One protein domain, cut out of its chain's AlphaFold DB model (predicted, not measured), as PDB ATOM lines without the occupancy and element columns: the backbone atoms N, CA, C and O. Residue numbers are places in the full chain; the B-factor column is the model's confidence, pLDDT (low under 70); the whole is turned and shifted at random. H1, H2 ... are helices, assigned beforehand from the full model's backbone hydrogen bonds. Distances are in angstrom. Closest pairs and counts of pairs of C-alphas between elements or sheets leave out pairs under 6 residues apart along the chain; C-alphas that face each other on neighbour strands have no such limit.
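This is residues 469 to 581 of the 1021 residues of the protein "Hypothetical protein" of Polarella glacialis (UniProt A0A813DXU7). Three helical hairpins, H2 with H3, H4 with H5 and H6 with H7, follow one another along the longest axis of an all-helix domain, and the short H1 packs on H3 near one end. The third hairpin is joined to the second by the long link of residues 536 to 547 and by a slight contact of H5 with H7. The printed part has 113 residues with seven named helices, H1 to H7 in order along the chain, and no named strand. The whole is compact, with a radius of gyration of the C-alphas of 13.8 A, and rounded, spanning 35 by 32 by 23 A.

H1 covers residues 469 to 472 and is 4.8 A long, with C-alpha 469 at (129.456, 140.231, 175.804). H2 covers residues 479 to 491, 18.4 A, and H3 residues 498 to 507, 14.8 A. H4 covers residues 511 to 519, 12.3 A, beginning with C-alpha 511 at (137.934, 152.271, 160.487). H5 covers residues 523 to 535, 18.4 A, and H6 residues 548 to 559, 16.6 A. H7, the longest, covers residues 565 to 579, 21.4 A, and ends with C-alpha 579 at (157.902, 148.635, 174.243).

H3 is the hub, touching four other helices. H1 touches it, the closest C-alphas being those of Leu 471 and Val 503, 6.2 A apart. H2 and H3 form a hairpin at a shallow tilt of 25 degrees, opposite ways, closest at C-alphas Leu 485 and Ala 500, 6.8 A. H3 and H4 touch only at the corner, at C-alphas Leu 504 and Tyr 512, 6.2 A. H3 touches residues 529 to 533 of H5, closest at C-alphas Ala 501 and Arg 532, 7.0 A. H4 and H5, a hairpin, only just touch, with 3 pairs of C-alphas within 8 A, the closest those of Leu 517 and Trp 526, 6.4 A. H5 and H7 also only just touch, with 3 such pairs, closest at Ala 530 and Leu 568, 6.2 A; they run the same way at a shallow tilt of 16 degrees. H6 and H7 form a hairpin at a steep tilt of 42 degrees, closest at C-alphas Cys 554 and Phe 565, 5.7 A. H4 and H6 are close but not clearly touching, while H3 and H7 are apart. Every O i to N i+4 pair is within hydrogen-bond range in H2, H4, H5, H6 and H7; H3 has 5 of 6, and H1 is too short for such a pair.

The C-alphas farthest apart are those of Glu 480 and Ala 581, 40.7 A. The printed part has no cut, and its one long link is H5 to H6. Mean pLDDT of the printed part is 70.9; 64 residues are under 70, among them residues 469 to 513 and 529 to 540.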
ATOM      1  N   ARG A 469     129.000 141.594 175.503       42.72
ATOM      2  CA  ARG A 469     129.456 140.231 175.804       42.72
ATOM      3  C   ARG A 469     129.596 139.386 174.540       42.72
ATOM      4  O   ARG A 469     130.664 138.808 174.358       42.72
ATOM      5  N   ALA A 470     128.610 139.395 173.644       43.62
ATOM      6  CA  ALA A 470     128.719 138.759 172.325       43.62
ATOM      7  C   ALA A 470     129.912 139.326 171.520       43.62
ATOM      8  O   ALA A 470     130.696 138.603 170.906       43.62
ATOM      9  N   LEU A 471     130.134 140.635 171.630       45.44
ATOM     10  CA  LEU A 471     131.226 141.352 170.966       45.44
ATOM     11  C   LEU A 471     132.579 141.162 171.686       45.44
ATOM     12  O   LEU A 471     133.648 141.204 171.075       45.44
ATOM     13  N   SER A 472     132.559 140.821 172.980       43.34
ATOM     14  CA  SER A 472     133.733 140.328 173.712       43.34
ATOM     15  C   SER A 472     134.139 138.900 173.315       43.34
ATOM     16  O   SER A 472     135.259 138.483 173.623       43.34
ATOM     17  N   GLN A 473     133.277 138.178 172.592       50.69
ATOM     18  CA  GLN A 473     133.519 136.825 172.080       50.69
ATOM     19  C   GLN A 473     133.976 136.803 170.607       50.69
ATOM     20  O   GLN A 473     134.285 135.735 170.093       50.69
ATOM     21  N   GLY A 474     134.109 137.969 169.956       45.03
ATOM     22  CA  GLY A 474     134.723 138.088 168.623       45.03
ATOM     23  C   GLY A 474     133.774 137.882 167.439       45.03
ATOM     24  O   GLY A 474     134.239 137.616 166.335       45.03
ATOM     25  N   LEU A 475     132.461 138.004 167.652       51.28
ATOM     26  CA  LEU A 475     131.482 138.016 166.564       51.28
ATOM     27  C   LEU A 475     131.603 139.311 165.729       51.28
ATOM     28  O   LEU A 475     131.801 140.383 166.313       51.28
ATOM     29  N   PRO A 476     131.481 139.240 164.388       48.75
ATOM     30  CA  PRO A 476     131.508 140.420 163.525       48.75
ATOM     31  C   PRO A 476     130.266 141.297 163.745       48.75
ATOM     32  O   PRO A 476     129.180 140.787 164.018       48.75
ATOM     33  N   ILE A 477     130.414 142.616 163.588       54.72
ATOM     34  CA  ILE A 477     129.292 143.569 163.615       54.72
ATOM     35  C   ILE A 477     129.011 144.048 162.187       54.72
ATOM     36  O   ILE A 477     129.960 144.446 161.512       54.72
ATOM     37  N   PRO A 478     127.744 144.086 161.735       67.12
ATOM     38  CA  PRO A 478     127.363 144.806 160.523       67.12
ATOM     39  C   PRO A 478     127.690 146.299 160.647       67.12
ATOM     40  O   PRO A 478     127.325 146.917 161.648       67.12
ATOM     41  N   ASP A 479     128.327 146.899 159.636       58.12
ATOM     42  CA  ASP A 479     128.848 148.277 159.699       58.12
ATOM     43  C   ASP A 479     127.858 149.300 160.292       58.12
ATOM     44  O   ASP A 479     128.234 150.144 161.105       58.12
ATOM     45  N   GLU A 480     126.583 149.178 159.924       67.50
ATOM     46  CA  GLU A 480     125.457 150.008 160.364       67.50
ATOM     47  C   GLU A 480     125.285 150.028 161.895       67.50
ATOM     48  O   GLU A 480     125.044 151.080 162.487       67.50
ATOM     49  N   MET A 481     125.465 148.884 162.563       63.41
ATOM     50  CA  MET A 481     125.378 148.766 164.021       63.41
ATOM     51  C   MET A 481     126.626 149.334 164.711       63.41
ATOM     52  O   MET A 481     126.513 149.911 165.794       63.41
ATOM     53  N   ALA A 482     127.806 149.234 164.094       62.06
ATOM     54  CA  ALA A 482     129.016 149.881 164.605       62.06
ATOM     55  C   ALA A 482     128.941 151.417 164.463       62.06
ATOM     56  O   ALA A 482     129.329 152.140 165.383       62.06
ATOM     57  N   GLU A 483     128.364 151.924 163.368       64.00
ATOM     58  CA  GLU A 483     128.069 153.351 163.199       64.00
ATOM     59  C   GLU A 483     126.976 153.858 164.148       64.00
ATOM     60  O   GLU A 483     127.134 154.936 164.722       64.00
ATOM     61  N   ALA A 484     125.910 153.086 164.385       66.69
ATOM     62  CA  ALA A 484     124.880 153.432 165.365       66.69
ATOM     63  C   ALA A 484     125.442 153.471 166.799       66.69
ATOM     64  O   ALA A 484     125.148 154.399 167.556       66.69
ATOM     65  N   LEU A 485     126.305 152.512 167.161       64.88
ATOM     66  CA  LEU A 485     127.023 152.520 168.438       64.88
ATOM     67  C   LEU A 485     127.939 153.745 168.557       64.88
ATOM     68  O   LEU A 485     127.894 154.417 169.585       64.88
ATOM     69  N   LEU A 486     128.721 154.079 167.523       62.81
ATOM     70  CA  LEU A 486     129.523 155.310 167.488       62.81
ATOM     71  C   LEU A 486     128.668 156.558 167.710       62.81
ATOM     72  O   LEU A 486     129.004 157.385 168.554       62.81
ATOM     73  N   GLN A 487     127.573 156.691 166.963       66.94
ATOM     74  CA  GLN A 487     126.710 157.865 167.012       66.94
ATOM     75  C   GLN A 487     126.112 158.046 168.416       66.94
ATOM     76  O   GLN A 487     126.269 159.105 169.024       66.94
ATOM     77  N   HIS A 488     125.580 156.968 168.998       65.19
ATOM     78  CA  HIS A 488     125.072 156.959 170.370       65.19
ATOM     79  C   HIS A 488     126.148 157.325 171.415       65.19
ATOM     80  O   HIS A 488     125.836 157.951 172.428       65.19
ATOM     81  N   CYS A 489     127.424 157.000 171.170       61.19
ATOM     82  CA  CYS A 489     128.542 157.369 172.050       61.19
ATOM     83  C   CYS A 489     128.930 158.855 172.005       61.19
ATOM     84  O   CYS A 489     129.577 159.320 172.945       61.19
ATOM     85  N   PHE A 490     128.569 159.578 170.941       62.09
ATOM     86  CA  PHE A 490     128.779 161.025 170.819       62.09
ATOM     87  C   PHE A 490     127.547 161.838 171.228       62.09
ATOM     88  O   PHE A 490     127.695 162.942 171.743       62.09
ATOM     89  N   GLU A 491     126.345 161.293 171.032       67.31
ATOM     90  CA  GLU A 491     125.078 161.934 171.413       67.31
ATOM     91  C   GLU A 491     124.743 161.770 172.906       67.31
ATOM     92  O   GLU A 491     123.992 162.569 173.463       67.31
ATOM     93  N   SER A 492     125.307 160.760 173.579       60.06
ATOM     94  CA  SER A 492     125.094 160.545 175.016       60.06
ATOM     95  C   SER A 492     125.877 161.541 175.881       60.06
ATOM     96  O   SER A 492     127.108 161.604 175.837       60.06
ATOM     97  N   GLU A 493     125.155 162.257 176.748       59.62
ATOM     98  CA  GLU A 493     125.716 163.136 177.783       59.62
ATOM     99  C   GLU A 493     126.749 162.425 178.695       59.62
ATOM    100  O   GLU A 493     126.788 161.196 178.788       59.62
ATOM    101  N   PRO A 494     127.669 163.176 179.332       49.62
ATOM    102  CA  PRO A 494     129.105 163.095 179.048       49.62
ATOM    103  C   PRO A 494     129.804 161.831 179.578       49.62
ATOM    104  O   PRO A 494     130.649 161.895 180.476       49.62
ATOM    105  N   GLY A 495     129.524 160.690 178.954       51.94
ATOM    106  CA  GLY A 495     130.131 159.406 179.277       51.94
ATOM    107  C   GLY A 495     130.217 158.488 178.067       51.94
ATOM    108  O   GLY A 495     129.414 157.572 177.952       51.94
ATOM    109  N   LEU A 496     131.233 158.694 177.217       53.06
ATOM    110  CA  LEU A 496     131.599 157.774 176.132       53.06
ATOM    111  C   LEU A 496     131.769 156.365 176.743       53.06
ATOM    112  O   LEU A 496     132.715 156.167 177.521       53.06
ATOM    113  N   PRO A 497     130.851 155.408 176.494       57.81
ATOM    114  CA  PRO A 497     130.811 154.175 177.262       57.81
ATOM    115  C   PRO A 497     132.097 153.384 177.049       57.81
ATOM    116  O   PRO A 497     132.422 152.998 175.926       57.81
ATOM    117  N   LEU A 498     132.818 153.097 178.140       53.78
ATOM    118  CA  LEU A 498     134.048 152.290 178.113       53.78
ATOM    119  C   LEU A 498     133.825 150.959 177.375       53.78
ATOM    120  O   LEU A 498     134.704 150.455 176.681       53.78
ATOM    121  N   LEU A 499     132.609 150.435 177.516       54.31
ATOM    122  CA  LEU A 499     132.064 149.274 176.836       54.31
ATOM    123  C   LEU A 499     132.068 149.421 175.303       54.31
ATOM    124  O   LEU A 499     132.634 148.579 174.613       54.31
ATOM    125  N   ALA A 500     131.518 150.513 174.770       57.72
ATOM    126  CA  ALA A 500     131.450 150.762 173.332       57.72
ATOM    127  C   ALA A 500     132.830 151.072 172.732       57.72
ATOM    128  O   ALA A 500     133.169 150.549 171.675       57.72
ATOM    129  N   ALA A 501     133.684 151.814 173.446       54.69
ATOM    130  CA  ALA A 501     135.078 151.994 173.038       54.69
ATOM    131  C   ALA A 501     135.817 150.643 172.922       54.69
ATOM    132  O   ALA A 501     136.555 150.427 171.961       54.69
ATOM    133  N   ARG A 502     135.604 149.720 173.877       60.06
ATOM    134  CA  ARG A 502     136.165 148.352 173.858       60.06
ATOM    135  C   ARG A 502     135.577 147.476 172.746       60.06
ATOM    136  O   ARG A 502     136.285 146.606 172.248       60.06
ATOM    137  N   VAL A 503     134.310 147.686 172.387       59.69
ATOM    138  CA  VAL A 503     133.648 147.028 171.253       59.69
ATOM    139  C   VAL A 503     134.291 147.472 169.942       59.69
ATOM    140  O   VAL A 503     134.828 146.640 169.223       59.69
ATOM    141  N   LEU A 504     134.313 148.774 169.657       56.41
ATOM    142  CA  LEU A 504     134.777 149.311 168.371       56.41
ATOM    143  C   LEU A 504     136.235 148.919 168.074       56.41
ATOM    144  O   LEU A 504     136.558 148.539 166.951       56.41
ATOM    145  N   ALA A 505     137.085 148.891 169.106       55.88
ATOM    146  CA  ALA A 505     138.479 148.453 169.027       55.88
ATOM    147  C   ALA A 505     138.689 146.973 168.630       55.88
ATOM    148  O   ALA A 505     139.806 146.593 168.288       55.88
ATOM    149  N   ARG A 506     137.647 146.131 168.691       59.88
ATOM    150  CA  ARG A 506     137.690 144.694 168.353       59.88
ATOM    151  C   ARG A 506     137.055 144.340 167.008       59.88
ATOM    152  O   ARG A 506     137.159 143.192 166.591       59.88
ATOM    153  N   VAL A 507     136.363 145.289 166.384       55.94
ATOM    154  CA  VAL A 507     135.414 145.044 165.285       55.94
ATOM    155  C   VAL A 507     136.035 145.456 163.957       55.94
ATOM    156  O   VAL A 507     136.253 144.627 163.085       55.94
ATOM    157  N   ASP A 508     136.416 146.727 163.874       61.03
ATOM    158  CA  ASP A 508     137.445 147.248 162.981       61.03
ATOM    159  C   ASP A 508     138.046 148.447 163.719       61.03
ATOM    160  O   ASP A 508     137.571 149.587 163.643       61.03
ATOM    161  N   GLY A 509     139.065 148.152 164.529       59.31
ATOM    162  CA  GLY A 509     139.692 149.130 165.412       59.31
ATOM    163  C   GLY A 509     140.415 150.265 164.683       59.31
ATOM    164  O   GLY A 509     140.851 151.198 165.349       59.31
ATOM    165  N   GLN A 510     140.516 150.216 163.350       63.41
ATOM    166  CA  GLN A 510     141.080 151.266 162.506       63.41
ATOM    167  C   GLN A 510     139.968 152.139 161.901       63.41
ATOM    168  O   GLN A 510     139.956 153.357 162.099       63.41
ATOM    169  N   ARG A 511     138.996 151.539 161.205       67.31
ATOM    170  CA  ARG A 511     137.934 152.271 160.487       67.31
ATOM    171  C   ARG A 511     137.015 153.049 161.423       67.31
ATOM    172  O   ARG A 511     136.722 154.223 161.169       67.31
ATOM    173  N   TYR A 512     136.602 152.439 162.535       66.25
ATOM    174  CA  TYR A 512     135.719 153.098 163.502       66.25
ATOM    175  C   TYR A 512     136.456 154.107 164.379       66.25
ATOM    176  O   TYR A 512     135.886 155.135 164.739       66.25
ATOM    177  N   LEU A 513     137.742 153.874 164.644       69.12
ATOM    178  CA  LEU A 513     138.636 154.817 165.315       69.12
ATOM    179  C   LEU A 513     138.815 156.110 164.511       69.12
ATOM    180  O   LEU A 513     138.618 157.198 165.047       69.12
ATOM    181  N   ILE A 514     139.155 156.003 163.226       73.62
ATOM    182  CA  ILE A 514     139.338 157.170 162.355       73.62
ATOM    183  C   ILE A 514     138.014 157.937 162.215       73.62
ATOM    184  O   ILE A 514     137.986 159.153 162.409       73.62
ATOM    185  N   THR A 515     136.901 157.226 162.009       73.44
ATOM    186  CA  THR A 515     135.552 157.821 161.967       73.44
ATOM    187  C   THR A 515     135.193 158.542 163.273       73.44
ATOM    188  O   THR A 515     134.659 159.649 163.234       73.44
ATOM    189  N   ALA A 516     135.526 157.968 164.434       69.38
ATOM    190  CA  ALA A 516     135.327 158.605 165.735       69.38
ATOM    191  C   ALA A 516     136.150 159.895 165.886       69.38
ATOM    192  O   ALA A 516     135.641 160.909 166.359       69.38
ATOM    193  N   LEU A 517     137.415 159.873 165.462       71.31
ATOM    194  CA  LEU A 517     138.325 161.014 165.568       71.31
ATOM    195  C   LEU A 517     137.989 162.150 164.581       71.31
ATOM    196  O   LEU A 517     138.325 163.299 164.872       71.31
ATOM    197  N   ASP A 518     137.318 161.861 163.456       74.56
ATOM    198  CA  ASP A 518     136.735 162.871 162.553       74.56
ATOM    199  C   ASP A 518     135.388 163.423 163.071       74.56
ATOM    200  O   ASP A 518     135.145 164.624 162.951       74.56
ATOM    201  N   ARG A 519     134.523 162.590 163.682       72.62
ATOM    202  CA  ARG A 519     133.237 163.038 164.275       72.62
ATOM    203  C   ARG A 519     133.406 163.828 165.581       72.62
ATOM    204  O   ARG A 519     132.527 164.614 165.924       72.62
ATOM    205  N   ALA A 520     134.523 163.668 166.293       68.88
ATOM    206  CA  ALA A 520     134.831 164.407 167.518       68.88
ATOM    207  C   ALA A 520     135.190 165.885 167.235       68.88
ATOM    208  O   ALA A 520     136.361 166.275 167.196       68.88
ATOM    209  N   THR A 521     134.161 166.714 167.038       65.94
ATOM    210  CA  THR A 521     134.273 168.152 166.734       65.94
ATOM    211  C   THR A 521     134.769 168.996 167.909       65.94
ATOM    212  O   THR A 521     135.362 170.054 167.693       65.94
ATOM    213  N   ASP A 522     134.563 168.544 169.149       76.56
ATOM    214  CA  ASP A 522     135.009 169.239 170.352       76.56
ATOM    215  C   ASP A 522     136.337 168.684 170.902       76.56
ATOM    216  O   ASP A 522     136.667 167.499 170.810       76.56
ATOM    217  N   ARG A 523     137.116 169.563 171.542       72.56
ATOM    218  CA  ARG A 523     138.440 169.216 172.075       72.56
ATOM    219  C   ARG A 523     138.386 168.233 173.253       72.56
ATOM    220  O   ARG A 523     139.383 167.555 173.492       72.56
ATOM    221  N   LEU A 524     137.284 168.170 174.007       71.06
ATOM    222  CA  LEU A 524     137.154 167.358 175.220       71.06
ATOM    223  C   LEU A 524     136.708 165.924 174.918       71.06
ATOM    224  O   LEU A 524     137.294 165.004 175.490       71.06
ATOM    225  N   SER A 525     135.748 165.694 174.017       69.69
ATOM    226  CA  SER A 525     135.385 164.320 173.625       69.69
ATOM    227  C   SER A 525     136.461 163.686 172.751       69.69
ATOM    228  O   SER A 525     136.754 162.510 172.944       69.69
ATOM    229  N   TRP A 526     137.143 164.463 171.893       75.12
ATOM    230  CA  TRP A 526     138.349 163.993 171.197       75.12
ATOM    231  C   TRP A 526     139.423 163.529 172.200       75.12
ATOM    232  O   TRP A 526     139.963 162.431 172.069       75.12
ATOM    233  N   LEU A 527     139.688 164.326 173.248       67.38
ATOM    234  CA  LEU A 527     140.650 163.986 174.307       67.38
ATOM    235  C   LEU A 527     140.262 162.703 175.047       67.38
ATOM    236  O   LEU A 527     141.088 161.809 175.190       67.38
ATOM    237  N   ARG A 528     139.001 162.597 175.479       70.00
ATOM    238  CA  ARG A 528     138.481 161.420 176.191       70.00
ATOM    239  C   ARG A 528     138.505 160.167 175.327       70.00
ATOM    240  O   ARG A 528     138.842 159.100 175.832       70.00
ATOM    241  N   ALA A 529     138.163 160.284 174.043       69.94
ATOM    242  CA  ALA A 529     138.297 159.188 173.097       69.94
ATOM    243  C   ALA A 529     139.760 158.738 173.049       69.94
ATOM    244  O   ALA A 529     140.033 157.577 173.343       69.94
ATOM    245  N   ALA A 530     140.700 159.653 172.778       68.94
ATOM    246  CA  ALA A 530     142.128 159.346 172.730       68.94
ATOM    247  C   ALA A 530     142.627 158.687 174.032       68.94
ATOM    248  O   ALA A 530     143.272 157.647 173.971       68.94
ATOM    249  N   GLU A 531     142.270 159.209 175.209       68.62
ATOM    250  CA  GLU A 531     142.596 158.586 176.502       68.62
ATOM    251  C   GLU A 531     142.072 157.140 176.600       68.62
ATOM    252  O   GLU A 531     142.848 156.234 176.907       68.62
ATOM    253  N   ARG A 532     140.796 156.885 176.264       69.56
ATOM    254  CA  ARG A 532     140.208 155.530 176.298       69.56
ATOM    255  C   ARG A 532     140.794 154.577 175.258       69.56
ATOM    256  O   ARG A 532     140.896 153.386 175.535       69.56
ATOM    257  N   ILE A 533     141.178 155.078 174.087       68.25
ATOM    258  CA  ILE A 533     141.871 154.316 173.038       68.25
ATOM    259  C   ILE A 533     143.233 153.845 173.572       68.25
ATOM    260  O   ILE A 533     143.570 152.665 173.502       68.25
ATOM    261  N   LEU A 534     143.992 154.745 174.198       68.00
ATOM    262  CA  LEU A 534     145.312 154.445 174.756       68.00
ATOM    263  C   LEU A 534     145.239 153.470 175.944       68.00
ATOM    264  O   LEU A 534     146.062 152.558 176.031       68.00
ATOM    265  N   GLU A 535     144.229 153.596 176.811       69.38
ATOM    266  CA  GLU A 535     143.959 152.673 177.931       69.38
ATOM    267  C   GLU A 535     143.666 151.219 177.512       69.38
ATOM    268  O   GLU A 535     143.777 150.313 178.337       69.38
ATOM    269  N   GLN A 536     143.293 150.959 176.255       65.88
ATOM    270  CA  GLN A 536     143.028 149.595 175.765       65.88
ATOM    271  C   GLN A 536     144.302 148.779 175.507       65.88
ATOM    272  O   GLN A 536     144.218 147.570 175.279       65.88
ATOM    273  N   SER A 537     145.470 149.420 175.562       65.69
ATOM    274  CA  SER A 537     146.777 148.805 175.325       65.69
ATOM    275  C   SER A 537     147.142 147.851 176.457       65.69
ATOM    276  O   SER A 537     147.695 148.253 177.482       65.69
ATOM    277  N   ARG A 538     146.834 146.567 176.278       66.19
ATOM    278  CA  ARG A 538     147.318 145.516 177.175       66.19
ATOM    279  C   ARG A 538     148.831 145.342 176.980       66.19
ATOM    280  O   ARG A 538     149.263 145.259 175.829       66.19
ATOM    281  N   PRO A 539     149.634 145.247 178.056       67.44
ATOM    282  CA  PRO A 539     151.044 144.884 177.940       67.44
ATOM    283  C   PRO A 539     151.217 143.605 177.108       67.44
ATOM    284  O   PRO A 539     150.463 142.646 177.277       67.44
ATOM    285  N   GLY A 540     152.177 143.608 176.182       69.88
ATOM    286  CA  GLY A 540     152.450 142.472 175.295       69.88
ATOM    287  C   GLY A 540     151.483 142.273 174.116       69.88
ATOM    288  O   GLY A 540     151.639 141.293 173.392       69.88
ATOM    289  N   GLN A 541     150.512 143.165 173.879       74.81
ATOM    290  CA  GLN A 541     149.693 143.159 172.657       74.81
ATOM    291  C   GLN A 541     149.863 144.471 171.884       74.81
ATOM    292  O   GLN A 541     149.642 145.545 172.442       74.81
ATOM    293  N   ASN A 542     150.196 144.384 170.590       74.19
ATOM    294  CA  ASN A 542     150.182 145.545 169.696       74.19
ATOM    295  C   ASN A 542     148.753 146.121 169.655       74.19
ATOM    296  O   ASN A 542     147.825 145.387 169.297       74.19
ATOM    297  N   PRO A 543     148.540 147.398 170.016       76.81
ATOM    298  CA  PRO A 543     147.206 147.980 170.017       76.81
ATOM    299  C   PRO A 543     146.599 148.021 168.604       76.81
ATOM    300  O   PRO A 543     147.319 148.292 167.643       76.81
ATOM    301  N   PRO A 544     145.271 147.865 168.445       69.81
ATOM    302  CA  PRO A 544     144.613 147.967 167.137       69.81
ATOM    303  C   PRO A 544     144.679 149.384 166.540       69.81
ATOM    304  O   PRO A 544     144.434 149.568 165.354       69.81
ATOM    305  N   TRP A 545     145.047 150.385 167.344       75.44
ATOM    306  CA  TRP A 545     145.345 151.744 166.895       75.44
ATOM    307  C   TRP A 545     146.800 151.948 166.443       75.44
ATOM    308  O   TRP A 545     147.097 152.961 165.813       75.44
ATOM    309  N   LEU A 546     147.712 151.012 166.731       78.75
ATOM    310  CA  LEU A 546     149.126 151.063 166.333       78.75
ATOM    311  C   LEU A 546     149.308 150.529 164.899       78.75
ATOM    312  O   LEU A 546     150.165 149.690 164.637       78.75
ATOM    313  N   GLN A 547     148.446 150.978 163.988       84.94
ATOM    314  CA  GLN A 547     148.428 150.554 162.588       84.94
ATOM    315  C   GLN A 547     149.009 151.640 161.668       84.94
ATOM    316  O   GLN A 547     148.816 152.831 161.957       84.94
ATOM    317  N   PRO A 548     149.655 151.252 160.550       86.88
ATOM    318  CA  PRO A 548     150.253 152.166 159.572       86.88
ATOM    319  C   PRO A 548     149.335 153.322 159.174       86.88
ATOM    320  O   PRO A 548     149.692 154.497 159.264       86.88
ATOM    321  N   ASP A 549     148.099 153.001 158.793       88.38
ATOM    322  CA  ASP A 549     147.148 153.984 158.282       88.38
ATOM    323  C   ASP A 549     146.648 154.939 159.373       88.38
ATOM    324  O   ASP A 549     146.428 156.116 159.095       88.38
ATOM    325  N   THR A 550     146.521 154.471 160.619       86.69
ATOM    326  CA  THR A 550     146.146 155.314 161.766       86.69
ATOM    327  C   THR A 550     147.233 156.350 162.051       86.69
ATOM    328  O   THR A 550     146.927 157.532 162.232       86.69
ATOM    329  N   LEU A 551     148.505 155.939 162.037       90.25
ATOM    330  CA  LEU A 551     149.652 156.838 162.180       90.25
ATOM    331  C   LEU A 551     149.741 157.824 161.003       90.25
ATOM    332  O   LEU A 551     149.855 159.033 161.231       90.25
ATOM    333  N   ARG A 552     149.601 157.337 159.763       92.00
ATOM    334  CA  ARG A 552     149.608 158.159 158.541       92.00
ATOM    335  C   ARG A 552     148.516 159.218 158.587       92.00
ATOM    336  O   ARG A 552     148.803 160.405 158.451       92.00
ATOM    337  N   TYR A 553     147.284 158.800 158.877       90.12
ATOM    338  CA  TYR A 553     146.134 159.681 159.052       90.12
ATOM    339  C   TYR A 553     146.400 160.735 160.139       90.12
ATOM    340  O   TYR A 553     146.192 161.923 159.890       90.12
ATOM    341  N   CYS A 554     146.930 160.350 161.309       90.81
ATOM    342  CA  CYS A 554     147.274 161.305 162.369       90.81
ATOM    343  C   CYS A 554     148.275 162.368 161.891       90.81
ATOM    344  O   CYS A 554     148.047 163.557 162.114       90.81
ATOM    345  N   ILE A 555     149.346 161.968 161.199       93.44
ATOM    346  CA  ILE A 555     150.353 162.892 160.653       93.44
ATOM    347  C   ILE A 555     149.724 163.826 159.610       93.44
ATOM    348  O   ILE A 555     149.885 165.045 159.705       93.44
ATOM    349  N   THR A 556     148.937 163.293 158.669       92.81
ATOM    350  CA  THR A 556     148.215 164.092 157.669       92.81
ATOM    351  C   THR A 556     147.269 165.107 158.321       92.81
ATOM    352  O   THR A 556     147.197 166.251 157.871       92.81
ATOM    353  N   GLN A 557     146.564 164.750 159.402       91.81
ATOM    354  CA  GLN A 557     145.696 165.695 160.113       91.81
ATOM    355  C   GLN A 557     146.490 166.762 160.889       91.81
ATOM    356  O   GLN A 557     146.096 167.929 160.884       91.81
ATOM    357  N   ILE A 558     147.640 166.417 161.485       92.94
ATOM    358  CA  ILE A 558     148.540 167.402 162.116       92.94
ATOM    359  C   ILE A 558     149.062 168.401 161.073       92.94
ATOM    360  O   ILE A 558     149.023 169.606 161.332       92.94
ATOM    361  N   ARG A 559     149.486 167.923 159.892       91.31
ATOM    362  CA  ARG A 559     149.922 168.758 158.755       91.31
ATOM    363  C   ARG A 559     148.793 169.656 158.222       91.31
ATOM    364  O   ARG A 559     149.046 170.806 157.881       91.31
ATOM    365  N   LYS A 560     147.534 169.200 158.266       91.94
ATOM    366  CA  LYS A 560     146.317 170.007 158.007       91.94
ATOM    367  C   LYS A 560     145.954 170.995 159.138       91.94
ATOM    368  O   LYS A 560     144.863 171.558 159.130       91.94
ATOM    369  N   GLY A 561     146.820 171.194 160.134       92.31
ATOM    370  CA  GLY A 561     146.597 172.126 161.245       92.31
ATOM    371  C   GLY A 561     145.673 171.611 162.357       92.31
ATOM    372  O   GLY A 561     145.443 172.329 163.330       92.31
ATOM    373  N   ARG A 562     145.176 170.366 162.286       89.69
ATOM    374  CA  ARG A 562     144.360 169.755 163.353       89.69
ATOM    375  C   ARG A 562     145.246 169.308 164.520       89.69
ATOM    376  O   ARG A 562     145.512 168.124 164.731       89.69
ATOM    377  N   HIS A 563     145.746 170.277 165.285       87.50
ATOM    378  CA  HIS A 563     146.745 170.061 166.333       87.50
ATOM    379  C   HIS A 563     146.312 169.116 167.466       87.50
ATOM    380  O   HIS A 563     147.189 168.625 168.174       87.50
ATOM    381  N   GLN A 564     145.020 168.807 167.635       82.06
ATOM    382  CA  GLN A 564     144.563 167.804 168.604       82.06
ATOM    383  C   GLN A 564     145.233 166.439 168.379       82.06
ATOM    384  O   GLN A 564     145.705 165.826 169.335       82.06
ATOM    385  N   PHE A 565     145.436 166.037 167.118       87.81
ATOM    386  CA  PHE A 565     146.079 164.769 166.756       87.81
ATOM    387  C   PHE A 565     147.534 164.639 167.241       87.81
ATOM    388  O   PHE A 565     148.024 163.517 167.372       87.81
ATOM    389  N   ARG A 566     148.208 165.742 167.614       90.06
ATOM    390  CA  ARG A 566     149.532 165.682 168.263       90.06
ATOM    391  C   ARG A 566     149.509 164.929 169.591       90.06
ATOM    392  O   ARG A 566     150.511 164.320 169.930       90.06
ATOM    393  N   LEU A 567     148.396 164.942 170.327       84.81
ATOM    394  CA  LEU A 567     148.273 164.245 171.615       84.81
ATOM    395  C   LEU A 567     148.155 162.727 171.436       84.81
ATOM    396  O   LEU A 567     148.695 161.967 172.238       84.81
ATOM    397  N   LEU A 568     147.493 162.293 170.356       85.06
ATOM    398  CA  LEU A 568     147.446 160.889 169.961       85.06
ATOM    399  C   LEU A 568     148.838 160.463 169.492       85.06
ATOM    400  O   LEU A 568     149.380 159.516 170.051       85.06
ATOM    401  N   LEU A 569     149.473 161.231 168.595       90.62
ATOM    402  CA  LEU A 569     150.853 160.989 168.163       90.62
ATOM    403  C   LEU A 569     151.839 160.926 169.345       90.62
ATOM    404  O   LEU A 569     152.601 159.973 169.425       90.62
ATOM    405  N   GLU A 570     151.806 161.863 170.298       89.88
ATOM    406  CA  GLU A 570     152.676 161.829 171.489       89.88
ATOM    407  C   GLU A 570     152.503 160.525 172.282       89.88
ATOM    408  O   GLU A 570     153.463 160.011 172.853       89.88
ATOM    409  N   ALA A 571     151.296 159.958 172.292       84.06
ATOM    410  CA  ALA A 571     151.010 158.698 172.951       84.06
ATOM    411  C   ALA A 571     151.364 157.453 172.112       84.06
ATOM    412  O   ALA A 571     151.837 156.485 172.705       84.06
ATOM    413  N   LEU A 572     151.260 157.498 170.772       87.81
ATOM    414  CA  LEU A 572     151.870 156.495 169.879       87.81
ATOM    415  C   LEU A 572     153.383 156.431 170.155       87.81
ATOM    416  O   LEU A 572     153.930 155.383 170.490       87.81
ATOM    417  N   LEU A 573     154.041 157.595 170.121       90.44
ATOM    418  CA  LEU A 573     155.468 157.757 170.401       90.44
ATOM    419  C   LEU A 573     155.815 157.296 171.822       90.44
ATOM    420  O   LEU A 573     156.846 156.662 172.018       90.44
ATOM    421  N   ARG A 574     154.961 157.555 172.823       87.88
ATOM    422  CA  ARG A 574     155.150 157.059 174.199       87.88
ATOM    423  C   ARG A 574     155.050 155.536 174.296       87.88
ATOM    424  O   ARG A 574     155.793 154.962 175.082       87.88
ATOM    425  N   HIS A 575     154.182 154.903 173.506       86.19
ATOM    426  CA  HIS A 575     154.041 153.450 173.460       86.19
ATOM    427  C   HIS A 575     155.249 152.776 172.794       86.19
ATOM    428  O   HIS A 575     155.828 151.867 173.388       86.19
ATOM    429  N   PHE A 576     155.713 153.290 171.647       85.94
ATOM    430  CA  PHE A 576     156.982 152.862 171.039       85.94
ATOM    431  C   PHE A 576     158.146 152.987 172.043       85.94
ATOM    432  O   PHE A 576     158.855 152.018 172.301       85.94
ATOM    433  N   ARG A 577     158.259 154.142 172.717       88.94
ATOM    434  CA  ARG A 577     159.256 154.395 173.778       88.94
ATOM    435  C   ARG A 577     159.154 153.455 174.985       88.94
ATOM    436  O   ARG A 577     160.144 153.338 175.700       88.94
ATOM    437  N   SER A 578     157.997 152.841 175.263       84.50
ATOM    438  CA  SER A 578     157.845 151.872 176.362       84.50
ATOM    439  C   SER A 578     158.138 150.435 175.936       84.50
ATOM    440  O   SER A 578     158.885 149.768 176.645       84.50
ATOM    441  N   LEU A 579     157.638 149.986 174.773       79.00
ATOM    442  CA  LEU A 579     157.902 148.635 174.243       79.00
ATOM    443  C   LEU A 579     159.409 148.342 174.182       79.00
ATOM    444  O   LEU A 579     159.868 147.270 174.564       79.00
ATOM    445  N   GLU A 580     160.180 149.334 173.742       68.88
ATOM    446  CA  GLU A 580     161.633 149.258 173.596       68.88
ATOM    447  C   GLU A 580     162.427 149.567 174.876       68.88
ATOM    448  O   GLU A 580     163.643 149.373 174.903       68.88
ATOM    449  N   ALA A 581     161.790 150.062 175.941       71.12
ATOM    450  CA  ALA A 581     162.472 150.362 177.202       71.12
ATOM    451  C   ALA A 581     162.500 149.174 178.175       71.12
ATOM    452  O   ALA A 581     163.363 149.140 179.054       71.12
TER     453      ALA A 581